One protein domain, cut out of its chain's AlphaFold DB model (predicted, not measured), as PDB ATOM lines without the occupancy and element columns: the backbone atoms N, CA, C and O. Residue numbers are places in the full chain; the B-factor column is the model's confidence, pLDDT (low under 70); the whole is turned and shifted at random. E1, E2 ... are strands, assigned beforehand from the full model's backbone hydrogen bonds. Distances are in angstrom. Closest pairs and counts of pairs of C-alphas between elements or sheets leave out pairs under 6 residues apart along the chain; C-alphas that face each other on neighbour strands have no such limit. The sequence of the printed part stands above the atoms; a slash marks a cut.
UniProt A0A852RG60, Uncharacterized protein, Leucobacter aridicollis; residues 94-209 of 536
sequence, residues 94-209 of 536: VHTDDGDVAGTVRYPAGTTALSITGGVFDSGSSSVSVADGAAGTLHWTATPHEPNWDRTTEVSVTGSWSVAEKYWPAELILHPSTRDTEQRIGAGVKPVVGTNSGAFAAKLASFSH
ATOM      1  N   VAL A  94     184.058 174.338  83.139       94.69
ATOM      2  CA  VAL A  94     184.971 173.489  82.362       94.69
ATOM      3  C   VAL A  94     184.686 173.703  80.880       94.69
ATOM      4  O   VAL A  94     183.532 173.649  80.460       94.69
ATOM      5  N   HIS A  95     185.741 173.959  80.116       92.81
ATOM      6  CA  HIS A  95     185.727 174.100  78.667       92.81
ATOM      7  C   HIS A  95     186.725 173.093  78.092       92.81
ATOM      8  O   HIS A  95     187.826 172.968  78.626       92.81
ATOM      9  N   THR A  96     186.344 172.391  77.031       90.75
ATOM     10  CA  THR A  96     187.235 171.545  76.224       90.75
ATOM     11  C   THR A  96     187.761 172.347  75.044       90.75
ATOM     12  O   THR A  96     187.010 173.150  74.484       90.75
ATOM     13  N   ASP A  97     189.007 172.114  74.650       87.00
ATOM     14  CA  ASP A  97     189.553 172.680  73.418       87.00
ATOM     15  C   ASP A  97     189.074 171.842  72.207       87.00
ATOM     16  O   ASP A  97     188.856 170.632  72.317       87.00
ATOM     17  N   ASP A  98     188.812 172.482  71.060       72.75
ATOM     18  CA  ASP A  98     188.138 171.841  69.918       72.75
ATOM     19  C   ASP A  98     189.000 170.732  69.283       72.75
ATOM     20  O   ASP A  98     189.925 171.002  68.520       72.75
ATOM     21  N   GLY A  99     188.635 169.472  69.545       63.88
ATOM     22  CA  GLY A  99     189.281 168.283  68.971       63.88
ATOM     23  C   GLY A  99     190.439 167.708  69.791       63.88
ATOM     24  O   GLY A  99     190.938 166.642  69.437       63.88
ATOM     25  N   ASP A 100     190.819 168.355  70.893       69.62
ATOM     26  CA  ASP A 100     191.925 167.935  71.758       69.62
ATOM     27  C   ASP A 100     191.437 167.252  73.044       69.62
ATOM     28  O   ASP A 100     190.362 167.533  73.570       69.62
ATOM     29  N   VAL A 101     192.284 166.397  73.623       84.50
ATOM     30  CA  VAL A 101     192.082 165.783  74.954       84.50
ATOM     31  C   VAL A 101     192.430 166.746  76.103       84.50
ATOM     32  O   VAL A 101     192.920 166.333  77.153       84.50
ATOM     33  N   ALA A 102     192.230 168.045  75.900       90.88
ATOM     34  CA  ALA A 102     192.664 169.111  76.794       90.88
ATOM     35  C   ALA A 102     191.594 170.199  76.940       90.88
ATOM     36  O   ALA A 102     190.559 170.196  76.263       90.88
ATOM     37  N   GLY A 103     191.822 171.125  77.864       94.00
ATOM     38  CA  GLY A 103     190.918 172.243  78.058       94.00
ATOM     39  C   GLY A 103     191.308 173.165  79.200       94.00
ATOM     40  O   GLY A 103     192.430 173.163  79.710       94.00
ATOM     41  N   THR A 104     190.331 173.958  79.638       95.69
ATOM     42  CA  THR A 104     190.467 174.869  80.779       95.69
ATOM     43  C   THR A 104     189.366 174.675  81.812       95.69
ATOM     44  O   THR A 104     188.244 174.275  81.500       95.69
ATOM     45  N   VAL A 105     189.673 174.980  83.071       96.81
ATOM     46  CA  VAL A 105     188.669 175.237  84.106       96.81
ATOM     47  C   VAL A 105     188.806 176.672  84.590       96.81
ATOM     48  O   VAL A 105     189.863 177.084  85.071       96.81
ATOM     49  N   ARG A 106     187.721 177.439  84.485       96.81
ATOM     50  CA  ARG A 106     187.596 178.753  85.122       96.81
ATOM     51  C   ARG A 106     186.984 178.591  86.501       96.81
ATOM     52  O   ARG A 106     186.052 177.803  86.684       96.81
ATOM     53  N   TYR A 107     187.493 179.353  87.457       96.56
ATOM     54  CA  TYR A 107     187.051 179.318  88.844       96.56
ATOM     55  C   TYR A 107     186.869 180.740  89.404       96.56
ATOM     56  O   TYR A 107     187.649 181.646  89.086       96.56
ATOM     57  N   PRO A 108     185.835 180.974  90.232       96.62
ATOM     58  CA  PRO A 108     185.534 182.294  90.768       96.62
ATOM     59  C   PRO A 108     186.450 182.642  91.949       96.62
ATOM     60  O   PRO A 108     187.078 181.776  92.566       96.62
ATOM     61  N   ALA A 109     186.460 183.924  92.317       95.12
ATOM     62  CA  ALA A 109     187.099 184.376  93.547       95.12
ATOM     63  C   ALA A 109     186.465 183.693  94.775       95.12
ATOM     64  O   ALA A 109     185.258 183.439  94.814       95.12
ATOM     65  N   GLY A 110     187.297 183.392  95.770       94.50
ATOM     66  CA  GLY A 110     186.967 182.553  96.920       94.50
ATOM     67  C   GLY A 110     187.290 181.068  96.735       94.50
ATOM     68  O   GLY A 110     187.168 180.318  97.695       94.50
ATOM     69  N   THR A 111     187.717 180.614  95.553       96.94
ATOM     70  CA  THR A 111     188.208 179.233  95.367       96.94
ATOM     71  C   THR A 111     189.490 179.011  96.172       96.94
ATOM     72  O   THR A 111     190.387 179.850  96.141       96.94
ATOM     73  N   THR A 112     189.585 177.889  96.892       96.38
ATOM     74  CA  THR A 112     190.755 177.522  97.713       96.38
ATOM     75  C   THR A 112     191.506 176.311  97.183       96.38
ATOM     76  O   THR A 112     192.726 176.244  97.317       96.38
ATOM     77  N   ALA A 113     190.812 175.365  96.552       96.31
ATOM     78  CA  ALA A 113     191.438 174.243  95.866       96.31
ATOM     79  C   ALA A 113     190.557 173.734  94.724       96.31
ATOM     80  O   ALA A 113     189.332 173.872  94.759       96.31
ATOM     81  N   LEU A 114     191.198 173.110  93.743       97.62
ATOM     82  CA  LEU A 114     190.579 172.367  92.653       97.62
ATOM     83  C   LEU A 114     191.101 170.928  92.661       97.62
ATOM     84  O   LEU A 114     192.221 170.657  93.103       97.62
ATOM     85  N   SER A 115     190.290 169.994  92.186       97.56
ATOM     86  CA  SER A 115     190.664 168.587  92.027       97.56
ATOM     87  C   SER A 115     190.023 168.018  90.771       97.56
ATOM     88  O   SER A 115     188.868 168.322  90.479       97.56
ATOM     89  N   ILE A 116     190.784 167.217  90.035       96.81
ATOM     90  CA  ILE A 116     190.418 166.630  88.747       96.81
ATOM     91  C   ILE A 116     190.588 165.108  88.812       96.81
ATOM     92  O   ILE A 116     191.540 164.600  89.403       96.81
ATOM     93  N   THR A 117     189.652 164.382  88.212       94.62
ATOM     94  CA  THR A 117     189.752 162.942  87.936       94.62
ATOM     95  C   THR A 117     189.553 162.703  86.443       94.62
ATOM     96  O   THR A 117     188.845 163.477  85.802       94.62
ATOM     97  N   GLY A 118     190.182 161.661  85.889       91.44
ATOM     98  CA  GLY A 118     190.244 161.434  84.434       91.44
ATOM     99  C   GLY A 118     191.223 162.359  83.698       91.44
ATOM    100  O   GLY A 118     191.247 162.379  82.471       91.44
ATOM    101  N   GLY A 119     192.019 163.142  84.431       92.88
ATOM    102  CA  GLY A 119     192.998 164.074  83.882       92.88
ATOM    103  C   GLY A 119     193.913 164.670  84.949       92.88
ATOM    104  O   GLY A 119     193.796 164.360  86.138       92.88
ATOM    105  N   VAL A 120     194.805 165.557  84.515       95.00
ATOM    106  CA  VAL A 120     195.751 166.315  85.345       95.00
ATOM    107  C   VAL A 120     195.745 167.792  84.952       95.00
ATOM    108  O   VAL A 120     195.478 168.137  83.805       95.00
ATOM    109  N   PHE A 121     196.061 168.679  85.895       96.00
ATOM    110  CA  PHE A 121     196.374 170.082  85.589       96.00
ATOM    111  C   PHE A 121     197.796 170.210  85.008       96.00
ATOM    112  O   PHE A 121     198.603 169.301  85.192       96.00
ATOM    113  N   ASP A 122     198.158 171.364  84.426       92.69
ATOM    114  CA  ASP A 122     199.507 171.667  83.868       92.69
ATOM    115  C   ASP A 122     200.701 171.291  84.767       92.69
ATOM    116  O   ASP A 122     201.811 171.039  84.304       92.69
ATOM    117  N   SER A 123     200.482 171.264  86.082       89.12
ATOM    118  CA  SER A 123     201.461 170.835  87.087       89.12
ATOM    119  C   SER A 123     201.721 169.317  87.119       89.12
ATOM    120  O   SER A 123     202.448 168.847  87.994       89.12
ATOM    121  N   GLY A 124     201.075 168.536  86.247       90.81
ATOM    122  CA  GLY A 124     201.035 167.071  86.292       90.81
ATOM    123  C   GLY A 124     200.256 166.506  87.489       90.81
ATOM    124  O   GLY A 124     200.321 165.311  87.752       90.81
ATOM    125  N   SER A 125     199.552 167.354  88.246       94.12
ATOM    126  CA  SER A 125     198.872 166.978  89.493       94.12
ATOM    127  C   SER A 125     197.356 166.901  89.314       94.12
ATOM    128  O   SER A 125     196.759 167.731  88.631       94.12
ATOM    129  N   SER A 126     196.713 165.960  90.010       95.88
ATOM    130  CA  SER A 126     195.247 165.824  90.077       95.88
ATOM    131  C   SER A 126     194.572 166.791  91.066       95.88
ATOM    132  O   SER A 126     193.350 166.812  91.197       95.88
ATOM    133  N   SER A 127     195.341 167.629  91.766       96.31
ATOM    134  CA  SER A 127     194.816 168.667  92.657       96.31
ATOM    135  C   SER A 127     195.724 169.890  92.687       96.31
ATOM    136  O   SER A 127     196.946 169.744  92.659       96.31
ATOM    137  N   VAL A 128     195.136 171.081  92.801       96.19
ATOM    138  CA  VAL A 128     195.851 172.362  92.906       96.19
ATOM    139  C   VAL A 128     195.243 173.188  94.035       96.19
ATOM    140  O   VAL A 128     194.029 173.357  94.105       96.19
ATOM    141  N   SER A 129     196.089 173.732  94.914       94.81
ATOM    142  CA  SER A 129     195.684 174.768  95.873       94.81
ATOM    143  C   SER A 129     195.735 176.138  95.198       94.81
ATOM    144  O   SER A 129     196.740 176.485  94.581       94.81
ATOM    145  N   VAL A 130     194.668 176.923  95.327       92.31
ATOM    146  CA  VAL A 130     194.568 178.270  94.755       92.31
ATOM    147  C   VAL A 130     195.031 179.278  95.803       92.31
ATOM    148  O   VAL A 130     194.365 179.485  96.819       92.31
ATOM    149  N   ALA A 131     196.183 179.903  95.563       77.12
ATOM    150  CA  ALA A 131     196.680 180.986  96.406       77.12
ATOM    151  C   ALA A 131     195.792 182.238  96.287       77.12
ATOM    152  O   ALA A 131     195.178 182.496  95.252       77.12
ATOM    153  N   ASP A 132     195.736 183.017  97.369       72.44
ATOM    154  CA  ASP A 132     195.138 184.358  97.461       72.44
ATOM    155  C   ASP A 132     193.630 184.489  97.156       72.44
ATOM    156  O   ASP A 132     193.072 185.581  97.264       72.44
ATOM    157  N   GLY A 133     192.934 183.394  96.830       74.69
ATOM    158  CA  GLY A 133     191.479 183.371  96.631       74.69
ATOM    159  C   GLY A 133     190.983 184.225  95.458       74.69
ATOM    160  O   GLY A 133     189.803 184.579  95.413       74.69
ATOM    161  N   ALA A 134     191.857 184.580  94.514       87.25
ATOM    162  CA  ALA A 134     191.482 185.289  93.295       87.25
ATOM    163  C   ALA A 134     190.657 184.395  92.347       87.25
ATOM    164  O   ALA A 134     190.674 183.170  92.450       87.25
ATOM    165  N   ALA A 135     189.937 185.010  91.404       93.69
ATOM    166  CA  ALA A 135     189.383 184.286  90.259       93.69
ATOM    167  C   ALA A 135     190.501 183.961  89.256       93.69
ATOM    168  O   ALA A 135     191.463 184.723  89.144       93.69
ATOM    169  N   GLY A 136     190.361 182.879  88.493       95.12
ATOM    170  CA  GLY A 136     191.372 182.497  87.512       95.12
ATOM    171  C   GLY A 136     190.959 181.353  86.595       95.12
ATOM    172  O   GLY A 136     189.796 180.948  86.550       95.12
ATOM    173  N   THR A 137     191.952 180.852  85.863       96.06
ATOM    174  CA  THR A 137     191.837 179.731  84.926       96.06
ATOM    175  C   THR A 137     193.031 178.803  85.134       96.06
ATOM    176  O   THR A 137     194.147 179.297  85.275       96.06
ATOM    177  N   LEU A 138     192.811 177.488  85.132       95.62
ATOM    178  CA  LEU A 138     193.867 176.482  84.960       95.62
ATOM    179  C   LEU A 138     193.622 175.718  83.659       95.62
ATOM    180  O   LEU A 138     192.461 175.466  83.327       95.62
ATOM    181  N   HIS A 139     194.685 175.315  82.966       96.06
ATOM    182  CA  HIS A 139     194.583 174.307  81.914       96.06
ATOM    183  C   HIS A 139     194.699 172.900  82.509       96.06
ATOM    184  O   HIS A 139     195.191 172.700  83.631       96.06
ATOM    185  N   TRP A 140     194.179 171.931  81.767       95.19
ATOM    186  CA  TRP A 140     194.208 170.518  82.106       95.19
ATOM    187  C   TRP A 140     194.280 169.658  80.845       95.19
ATOM    188  O   TRP A 140     193.828 170.062  79.774       95.19
ATOM    189  N   THR A 141     194.794 168.443  81.011       93.50
ATOM    190  CA  THR A 141     194.844 167.402  79.980       93.50
ATOM    191  C   THR A 141     194.206 166.140  80.546       93.50
ATOM    192  O   THR A 141     194.473 165.766  81.691       93.50
ATOM    193  N   ALA A 142     193.339 165.491  79.775       91.44
ATOM    194  CA  ALA A 142     192.780 164.196  80.134       91.44
ATOM    195  C   ALA A 142     193.876 163.118  80.147       91.44
ATOM    196  O   ALA A 142     194.870 163.201  79.428       91.44
ATOM    197  N   THR A 143     193.669 162.083  80.952       88.94
ATOM    198  CA  THR A 143     194.464 160.851  80.963       88.94
ATOM    199  C   THR A 143     193.598 159.757  80.339       88.94
ATOM    200  O   THR A 143     192.891 159.059  81.074       88.94
ATOM    201  N   PRO A 144     193.536 159.673  78.995       86.62
ATOM    202  CA  PRO A 144     192.644 158.741  78.327       86.62
ATOM    203  C   PRO A 144     193.041 157.297  78.615       86.62
ATOM    204  O   PRO A 144     194.204 156.995  78.882       86.62
ATOM    205  N   HIS A 145     192.053 156.406  78.546       85.31
ATOM    206  CA  HIS A 145     192.233 154.963  78.716       85.31
ATOM    207  C   HIS A 145     192.812 154.515  80.076       85.31
ATOM    208  O   HIS A 145     193.292 153.388  80.206       85.31
ATOM    209  N   GLU A 146     192.766 155.354  81.114       80.62
ATOM    210  CA  GLU A 146     193.151 154.957  82.471       80.62
ATOM    211  C   GLU A 146     191.922 154.750  83.379       80.62
ATOM    212  O   GLU A 146     191.060 155.626  83.455       80.62
ATOM    213  N   PRO A 147     191.833 153.628  84.128       73.38
ATOM    214  CA  PRO A 147     192.780 152.506  84.177       73.38
ATOM    215  C   PRO A 147     192.600 151.479  83.041       73.38
ATOM    216  O   PRO A 147     193.488 150.646  82.832       73.38
ATOM    217  N   ASN A 148     191.467 151.509  82.333       83.50
ATOM    218  CA  ASN A 148     191.098 150.557  81.283       83.50
ATOM    219  C   ASN A 148     190.987 151.254  79.927       83.50
ATOM    220  O   ASN A 148     190.718 152.449  79.870       83.50
ATOM    221  N   TRP A 149     191.066 150.474  78.847       86.88
ATOM    222  CA  TRP A 149     190.955 150.900  77.446       86.88
ATOM    223  C   TRP A 149     189.600 151.503  77.025       86.88
ATOM    224  O   TRP A 149     189.222 151.418  75.870       86.88
ATOM    225  N   ASP A 150     188.847 152.117  77.927       86.81
ATOM    226  CA  ASP A 150     187.482 152.571  77.687       86.81
ATOM    227  C   ASP A 150     187.406 153.546  76.493       86.81
ATOM    228  O   ASP A 150     188.209 154.480  76.371       86.81
ATOM    229  N   ARG A 151     186.409 153.345  75.616       86.62
ATOM    230  CA  ARG A 151     186.114 154.232  74.473       86.62
ATOM    231  C   ARG A 151     185.918 155.682  74.894       86.62
ATOM    232  O   ARG A 151     186.227 156.593  74.128       86.62
ATOM    233  N   THR A 152     185.361 155.897  76.083       87.56
ATOM    234  CA  THR A 152     184.997 157.223  76.574       87.56
ATOM    235  C   THR A 152     185.771 157.600  77.822       87.56
ATOM    236  O   THR A 152     185.627 156.943  78.852       87.56
ATOM    237  N   THR A 153     186.499 158.713  77.763       88.06
ATOM    238  CA  THR A 153     187.165 159.297  78.934       88.06
ATOM    239  C   THR A 153     186.265 160.373  79.536       88.06
ATOM    240  O   THR A 153     185.910 161.333  78.849       88.06
ATOM    241  N   GLU A 154     185.896 160.236  80.814       90.75
ATOM    242  CA  GLU A 154     185.195 161.281  81.571       90.75
ATOM    243  C   GLU A 154     186.179 162.040  82.469       90.75
ATOM    244  O   GLU A 154     186.845 161.460  83.325       90.75
ATOM    245  N   VAL A 155     186.226 163.360  82.297       93.31
ATOM    246  CA  VAL A 155     186.971 164.284  83.148       93.31
ATOM    247  C   VAL A 155     186.003 164.955  84.110       93.31
ATOM    248  O   VAL A 155     185.075 165.637  83.679       93.31
ATOM    249  N   SER A 156     186.236 164.808  85.414       95.62
ATOM    250  CA  SER A 156     185.426 165.445  86.458       95.62
ATOM    251  C   SER A 156     186.264 166.434  87.253       95.62
ATOM    252  O   SER A 156     187.241 166.048  87.895       95.62
ATOM    253  N   VAL A 157     185.878 167.712  87.231       97.56
ATOM    254  CA  VAL A 157     186.521 168.774  88.013       97.56
ATOM    255  C   VAL A 157     185.619 169.202  89.166       97.56
ATOM    256  O   VAL A 157     184.443 169.528  88.992       97.56
ATOM    257  N   THR A 158     186.196 169.234  90.360       97.69
ATOM    258  CA  THR A 158     185.582 169.673  91.618       97.69
ATOM    259  C   THR A 158     186.459 170.734  92.283       97.69
ATOM    260  O   THR A 158     187.582 171.000  91.849       97.69
ATOM    261  N   GLY A 159     185.967 171.361  93.350       96.38
ATOM    262  CA  GLY A 159     186.775 172.295  94.126       96.38
ATOM    263  C   GLY A 159     186.139 172.710  95.440       96.38
ATOM    264  O   GLY A 159     184.938 172.526  95.645       96.38
ATOM    265  N   SER A 160     186.943 173.307  96.313       97.12
ATOM    266  CA  SER A 160     186.505 173.934  97.559       97.12
ATOM    267  C   SER A 160     186.615 175.451  97.485       97.12
ATOM    268  O   SER A 160     187.442 175.999  96.754       97.12
ATOM    269  N   TRP A 161     185.800 176.133  98.283       96.81
ATOM    270  CA  TRP A 161     185.792 177.586  98.391       96.81
ATOM    271  C   TRP A 161     185.679 178.058  99.840       96.81
ATOM    272  O   TRP A 161     185.215 177.341 100.725       96.81
ATOM    273  N   SER A 162     186.119 179.293 100.062       95.25
ATOM    274  CA  SER A 162     186.136 180.014 101.327       95.25
ATOM    275  C   SER A 162     185.971 181.505 101.032       95.25
ATOM    276  O   SER A 162     186.843 182.112 100.412       95.25
ATOM    277  N   VAL A 163     184.870 182.108 101.475       94.38
ATOM    278  CA  VAL A 163     184.571 183.535 101.268       94.38
ATOM    279  C   VAL A 163     184.373 184.253 102.597       94.38
ATOM    280  O   VAL A 163     183.860 183.683 103.560       94.38
ATOM    281  N   ALA A 164     184.771 185.525 102.645       93.00
ATOM    282  CA  ALA A 164     184.500 186.381 103.791       93.00
ATOM    283  C   ALA A 164     182.994 186.667 103.892       93.00
ATOM    284  O   ALA A 164     182.356 187.050 102.912       93.00
ATOM    285  N   GLU A 165     182.437 186.522 105.090       93.00
ATOM    286  CA  GLU A 165     181.023 186.744 105.370       93.00
ATOM    287  C   GLU A 165     180.847 187.745 106.510       93.00
ATOM    288  O   GLU A 165     181.428 187.579 107.582       93.00
ATOM    289  N   LYS A 166     179.989 188.748 106.304       93.31
ATOM    290  CA  LYS A 166     179.531 189.641 107.369       93.31
ATOM    291  C   LYS A 166     178.214 189.122 107.941       93.31
ATOM    292  O   LYS A 166     177.212 189.107 107.230       93.31
ATOM    293  N   TYR A 167     178.200 188.775 109.224       94.19
ATOM    294  CA  TYR A 167     177.013 188.269 109.919       94.19
ATOM    295  C   TYR A 167     176.888 188.851 111.334       94.19
ATOM    296  O   TYR A 167     177.800 189.499 111.856       94.19
ATOM    297  N   TRP A 168     175.738 188.619 111.962       94.56
ATOM    298  CA  TRP A 168     175.468 189.015 113.339       94.56
ATOM    299  C   TRP A 168     175.720 187.842 114.292       94.56
ATOM    300  O   TRP A 168     175.100 186.789 114.127       94.56
ATOM    301  N   PRO A 169     176.615 187.970 115.287       94.81
ATOM    302  CA  PRO A 169     176.820 186.917 116.275       94.81
ATOM    303  C   PRO A 169     175.628 186.843 117.241       94.81
ATOM    304  O   PRO A 169     174.947 187.840 117.503       94.81
ATOM    305  N   ALA A 170     175.385 185.654 117.796       94.31
ATOM    306  CA  ALA A 170     174.340 185.392 118.791       94.31
ATOM    307  C   ALA A 170     174.761 185.841 120.208       94.31
ATOM    308  O   ALA A 170     174.629 185.101 121.180       94.31
ATOM    309  N   GLU A 171     175.302 187.053 120.316       93.56
ATOM    310  CA  GLU A 171     175.983 187.574 121.501       93.56
ATOM    311  C   GLU A 171     175.377 188.911 121.943       93.56
ATOM    312  O   GLU A 171     174.948 189.717 121.121       93.56
ATOM    313  N   LEU A 172     175.347 189.142 123.258       91.56
ATOM    314  CA  LEU A 172     174.959 190.404 123.884       91.56
ATOM    315  C   LEU A 172     175.903 190.694 125.049       91.56
ATOM    316  O   LEU A 172     176.196 189.801 125.846       91.56
ATOM    317  N   ILE A 173     176.303 191.954 125.208       91.06
ATOM    318  CA  ILE A 173     177.042 192.401 126.390       91.06
ATOM    319  C   ILE A 173     176.025 192.737 127.481       91.06
ATOM    320  O   ILE A 173     175.156 193.587 127.294       91.06
ATOM    321  N   LEU A 174     176.136 192.081 128.638       88.06
ATOM    322  CA  LEU A 174     175.330 192.386 129.821       88.06
ATOM    323  C   LEU A 174     176.192 193.070 130.879       88.06
ATOM    324  O   LEU A 174     177.100 192.464 131.449       88.06
ATOM    325  N   HIS A 175     175.865 194.320 131.187       86.56
ATOM    326  CA  HIS A 175     176.497 195.069 132.262       86.56
ATOM    327  C   HIS A 175     175.796 194.744 133.593       86.56
ATOM    328  O   HIS A 175     174.576 194.930 133.709       86.56
ATOM    329  N   PRO A 176     176.523 194.234 134.607       84.19
ATOM    330  CA  PRO A 176     175.939 193.923 135.902       84.19
ATOM    331  C   PRO A 176     175.510 195.203 136.628       84.19
ATOM    332  O   PRO A 176     176.180 196.232 136.561       84.19
ATOM    333  N   SER A 177     174.403 195.117 137.361       83.12
ATOM    334  CA  SER A 177     173.971 196.147 138.304       83.12
ATOM    335  C   SER A 177     174.934 196.208 139.496       83.12
ATOM    336  O   SER A 177     175.384 195.168 139.980       83.12
ATOM    337  N   THR A 178     175.240 197.409 139.997       81.94
ATOM    338  CA  THR A 178     176.106 197.585 141.182       81.94
ATOM    339  C   THR A 178     175.320 197.588 142.494       81.94
ATOM    340  O   THR A 178     175.901 197.454 143.570       81.94
ATOM    341  N   ARG A 179     173.991 197.713 142.403       85.25
ATOM    342  CA  ARG A 179     173.030 197.634 143.510       85.25
ATOM    343  C   ARG A 179     171.822 196.788 143.107       85.25
ATOM    344  O   ARG A 179     171.430 196.790 141.944       85.25
ATOM    345  N   ASP A 180     171.160 196.164 144.076       76.94
ATOM    346  CA  ASP A 180     169.947 195.356 143.841       76.94
ATOM    347  C   ASP A 180     168.742 196.177 143.335       76.94
ATOM    348  O   ASP A 180     167.765 195.626 142.835       76.94
ATOM    349  N   THR A 181     168.808 197.506 143.452       80.19
ATOM    350  CA  THR A 181     167.801 198.461 142.963       80.19
ATOM    351  C   THR A 181     168.048 198.943 141.528       80.19
ATOM    352  O   THR A 181     167.271 199.747 141.022       80.19
ATOM    353  N   GLU A 182     169.143 198.529 140.885       79.50
ATOM    354  CA  GLU A 182     169.531 198.981 139.544       79.50
ATOM    355  C   GLU A 182     169.139 197.956 138.473       79.50
ATOM    356  O   GLU A 182     169.342 196.751 138.627       79.50
ATOM    357  N   GLN A 183     168.607 198.436 137.348       77.31
ATOM    358  CA  GLN A 183     168.352 197.594 136.181       77.31
ATOM    359  C   GLN A 183     169.681 197.231 135.497       77.31
ATOM    360  O   GLN A 183     170.544 198.087 135.306       77.31
ATOM    361  N   ARG A 184     169.839 195.965 135.091       80.62
ATOM    362  CA  ARG A 184     170.965 195.536 134.245       80.62
ATOM    363  C   ARG A 184     170.828 196.136 132.848       80.62
ATOM    364  O   ARG A 184     169.741 196.092 132.272       80.62
ATOM    365  N   ILE A 185     171.929 196.633 132.298       82.19
ATOM    366  CA  ILE A 185     171.971 197.222 130.953       82.19
ATOM    367  C   ILE A 185     172.473 196.158 129.975       82.19
ATOM    368  O   ILE A 185     173.460 195.477 130.253       82.19
ATOM    369  N   GLY A 186     171.788 196.008 128.841       84.94
ATOM    370  CA  GLY A 186     172.234 195.182 127.721       84.94
ATOM    371  C   GLY A 186     172.691 196.059 126.559       84.94
ATOM    372  O   GLY A 186     172.035 197.053 126.262       84.94
ATOM    373  N   ALA A 187     173.785 195.680 125.905       90.06
ATOM    374  CA  ALA A 187     174.299 196.321 124.700       90.06
ATOM    375  C   ALA A 187     174.545 195.275 123.602       90.06
ATOM    376  O   ALA A 187     174.890 194.123 123.886       90.06
ATOM    377  N   GLY A 188     174.359 195.682 122.348       92.19
ATOM    378  CA  GLY A 188     174.679 194.861 121.184       92.19
ATOM    379  C   GLY A 188     176.173 194.907 120.859       92.19
ATOM    380  O   GLY A 188     176.861 195.887 121.148       92.19
ATOM    381  N   VAL A 189     176.672 193.847 120.232       93.44
ATOM    382  CA  VAL A 189     177.987 193.799 119.591       93.44
ATOM    383  C   VAL A 189     177.836 194.027 118.088       93.44
ATOM    384  O   VAL A 189     176.877 193.584 117.461       93.44
ATOM    385  N   LYS A 190     178.806 194.720 117.489       92.25
ATOM    386  CA  LYS A 190     178.810 194.998 116.046       92.25
ATOM    387  C   LYS A 190     178.868 193.699 115.221       92.25
ATOM    388  O   LYS A 190     179.411 192.703 115.702       92.25
ATOM    389  N   PRO A 191     178.362 193.705 113.973       92.44
ATOM    390  CA  PRO A 191     178.449 192.545 113.096       92.44
ATOM    391  C   PRO A 191     179.914 192.214 112.820       92.44
ATOM    392  O   PRO A 191     180.734 193.113 112.599       92.44
ATOM    393  N   VAL A 192     180.230 190.926 112.816       93.81
ATOM    394  CA  VAL A 192     181.592 190.423 112.628       93.81
ATOM    395  C   VAL A 192     181.813 189.988 111.183       93.81
ATOM    396  O   VAL A 192     180.862 189.685 110.462       93.81
ATOM    397  N   VAL A 193     183.079 189.957 110.762       93.69
ATOM    398  CA  VAL A 193     183.490 189.298 109.518       93.69
ATOM    399  C   VAL A 193     184.105 187.956 109.892       93.69
ATOM    400  O   VAL A 193     185.116 187.917 110.591       93.69
ATOM    401  N   GLY A 194     183.480 186.872 109.450       90.62
ATOM    402  CA  GLY A 194     184.037 185.524 109.513       90.62
ATOM    403  C   GLY A 194     184.164 184.925 108.118       90.62
ATOM    404  O   GLY A 194     184.271 185.648 107.128       90.62
ATOM    405  N   THR A 195     184.125 183.600 108.054       91.94
ATOM    406  CA  THR A 195     184.356 182.838 106.828       91.94
ATOM    407  C   THR A 195     183.242 181.823 106.638       91.94
ATOM    408  O   THR A 195     182.993 181.028 107.544       91.94
ATOM    409  N   ASN A 196     182.624 181.810 105.456       94.38
ATOM    410  CA  ASN A 196     181.811 180.686 105.003       94.38
ATOM    411  C   ASN A 196     182.621 179.836 104.019       94.38
ATOM    412  O   ASN A 196     183.412 180.374 103.243       94.38
ATOM    413  N   SER A 197     182.432 178.519 104.037       95.06
ATOM    414  CA  SER A 197     183.195 177.591 103.198       95.06
ATOM    415  C   SER A 197     182.348 176.415 102.734       95.06
ATOM    416  O   SER A 197     181.401 176.019 103.413       95.06
ATOM    417  N   GLY A 198     182.705 175.839 101.591       95.31
ATOM    418  CA  GLY A 198     181.976 174.723 101.003       95.31
ATOM    419  C   GLY A 198     182.679 174.137  99.785       95.31
ATOM    420  O   GLY A 198     183.854 174.405  99.533       95.31
ATOM    421  N   ALA A 199     181.939 173.331  99.026       96.81
ATOM    422  CA  ALA A 199     182.389 172.737  97.774       96.81
ATOM    423  C   ALA A 199     181.603 173.296  96.580       96.81
ATOM    424  O   ALA A 199     180.461 173.742  96.720       96.81
ATOM    425  N   PHE A 200     182.212 173.262  95.399       96.50
ATOM    426  CA  PHE A 200     181.507 173.407  94.130       96.50
ATOM    427  C   PHE A 200     180.907 172.065  93.702       96.50
ATOM    428  O   PHE A 200     181.464 171.004  93.985       96.50
ATOM    429  N   ALA A 201     179.789 172.110  92.975       93.88
ATOM    430  CA  ALA A 201     179.290 170.936  92.268       93.88
ATOM    431  C   ALA A 201     180.294 170.499  91.188       93.88
ATOM    432  O   ALA A 201     180.913 171.351  90.543       93.88
ATOM    433  N   ALA A 202     180.418 169.187  90.981       94.88
ATOM    434  CA  ALA A 202     181.271 168.623  89.942       94.88
ATOM    435  C   ALA A 202     180.878 169.132  88.545       94.88
ATOM    436  O   ALA A 202     179.696 169.335  88.244       94.88
ATOM    437  N   LYS A 203     181.881 169.321  87.690       96.25
ATOM    438  CA  LYS A 203     181.728 169.650  86.272       96.25
ATOM    439  C   LYS A 203     182.387 168.567  85.438       96.25
ATOM    440  O   LYS A 203     183.542 168.238  85.683       96.25
ATOM    441  N   LEU A 204     181.627 168.027  84.490       93.12
ATOM    442  CA  LEU A 204     182.033 166.910  83.647       93.12
ATOM    443  C   LEU A 204     182.364 167.399  82.236       93.12
ATOM    444  O   LEU A 204     181.658 168.258  81.702       93.12
ATOM    445  N   ALA A 205     183.393 166.809  81.642       91.25
ATOM    446  CA  ALA A 205     183.653 166.791  80.209       91.25
ATOM    447  C   ALA A 205     183.847 165.331  79.776       91.25
ATOM    448  O   ALA A 205     184.346 164.521  80.555       91.25
ATOM    449  N   SER A 206     183.445 164.982  78.556       88.12
ATOM    450  CA  SER A 206     183.496 163.601  78.065       88.12
ATOM    451  C   SER A 206     184.031 163.563  76.640       88.12
ATOM    452  O   SER A 206     183.591 164.341  75.794       88.12
ATOM    453  N   PHE A 207     184.944 162.634  76.378       84.38
ATOM    454  CA  PHE A 207     185.609 162.440  75.090       84.38
ATOM    455  C   PHE A 207     185.293 161.046  74.540       84.38
ATOM    456  O   PHE A 207     185.116 160.123  75.330       84.38
ATOM    457  N   SER A 208     185.238 160.878  73.213       84.31
ATOM    458  CA  SER A 208     185.179 159.563  72.550       84.31
ATOM    459  C   SER A 208     186.459 159.346  71.754       84.31
ATOM    460  O   SER A 208     186.881 160.232  71.014       84.31
ATOM    461  N   HIS A 209     187.054 158.169  71.898       83.50
ATOM    462  CA  HIS A 209     188.328 157.784  71.296       83.50
ATOM    463  C   HIS A 209     188.101 156.717  70.222       83.50
ATOM    464  O   HIS A 209     188.546 155.581  70.343       83.50
TER     465      HIS A 209
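Overview. This is residues 94 to 209 of the 536 residues of an uncharacterized protein of Leucobacter aridicollis (UniProt A0A852RG60). A small sandwich of two four-stranded sheets forms the body, and from it the two longest strands, E7 and E10, run on side by side as a long, thin arm that ends in the small hairpin of E8 and E9. The arm makes most of the length: the C-alphas span 85 by 24 by 20 A, and the whole is extended, with a radius of gyration of the C-alphas of 24.3 A. The printed part has 116 residues with no named helix and ten named strands, E1 to E10 in order along the chain; the class is all strand. The sheets run E5 - E3 - E7 - E10, E1 - E2 - E6 - E4 and E8 - E9, all antiparallel.

Arrangement. In the first sheet, E7, residues 152 to 167, and E10, residues 192 to 208, are antiparallel neighbours at 168 degrees, with N 155 and O 205 at 2.8 A and N 165 and O 194 at 2.9 A, both within hydrogen-bond range. E7 bends by 50 degrees at residue 164. E3, residues 111 to 117, pairs with E7, N 158 and O 115 being 2.8 A apart. E5, residues 127 to 129, is an edge strand beside E3, with N 114 and O 128 at 2.9 A. This sheet is twisted, with C-alphas up to 4.2 A off its best plane. It forms a sandwich, two sheets face to face, with the sheet of E1, residues 94 to 96, E2, residues 102 to 107, E6, residues 136 to 142, and E4, residues 119 to 121. The facing parts are 8.4 A apart centre to centre. The closest C-alphas of E1 and E10, Val 94 and Lys 203, are 6.4 A apart. E1 and E2 form a hairpin, with N 95 and O 104 at 2.9 A; E2 and E6 are antiparallel neighbours, with N 105 and O 138 within hydrogen-bond range at 2.8 A, and E6 and E4 are antiparallel neighbours, with N 120 and O 141 within hydrogen-bond range at 2.9 A. E8, residues 172 to 175, and E9, residues 185 to 188, form a hairpin, with N 175 and O 185 at 2.8 A; both are apart from E7 and E10.

Along the chain. E1, 6.8 A long, begins at C-alpha 94 (184.971, 173.489, 82.362). E2 measures 16.8 A, E3 18.0 A, E4 7.1 A, E5 7.0 A, E6 19.8 A and E7 46.3 A. E8 measures 9.7 A and ends at C-alpha 175 (176.497, 195.069, 132.262); E9 measures 10.4 A. E10, 50.7 A, ends at C-alpha 208 (185.179, 159.563, 72.550).

Size, cuts and confidence. The two C-alphas farthest apart, those of Thr 181 and His 209, are 84.9 A apart. The printed part has no cut and no long link. Its mean pLDDT is 90.4; residues 99 to 100 are under 70.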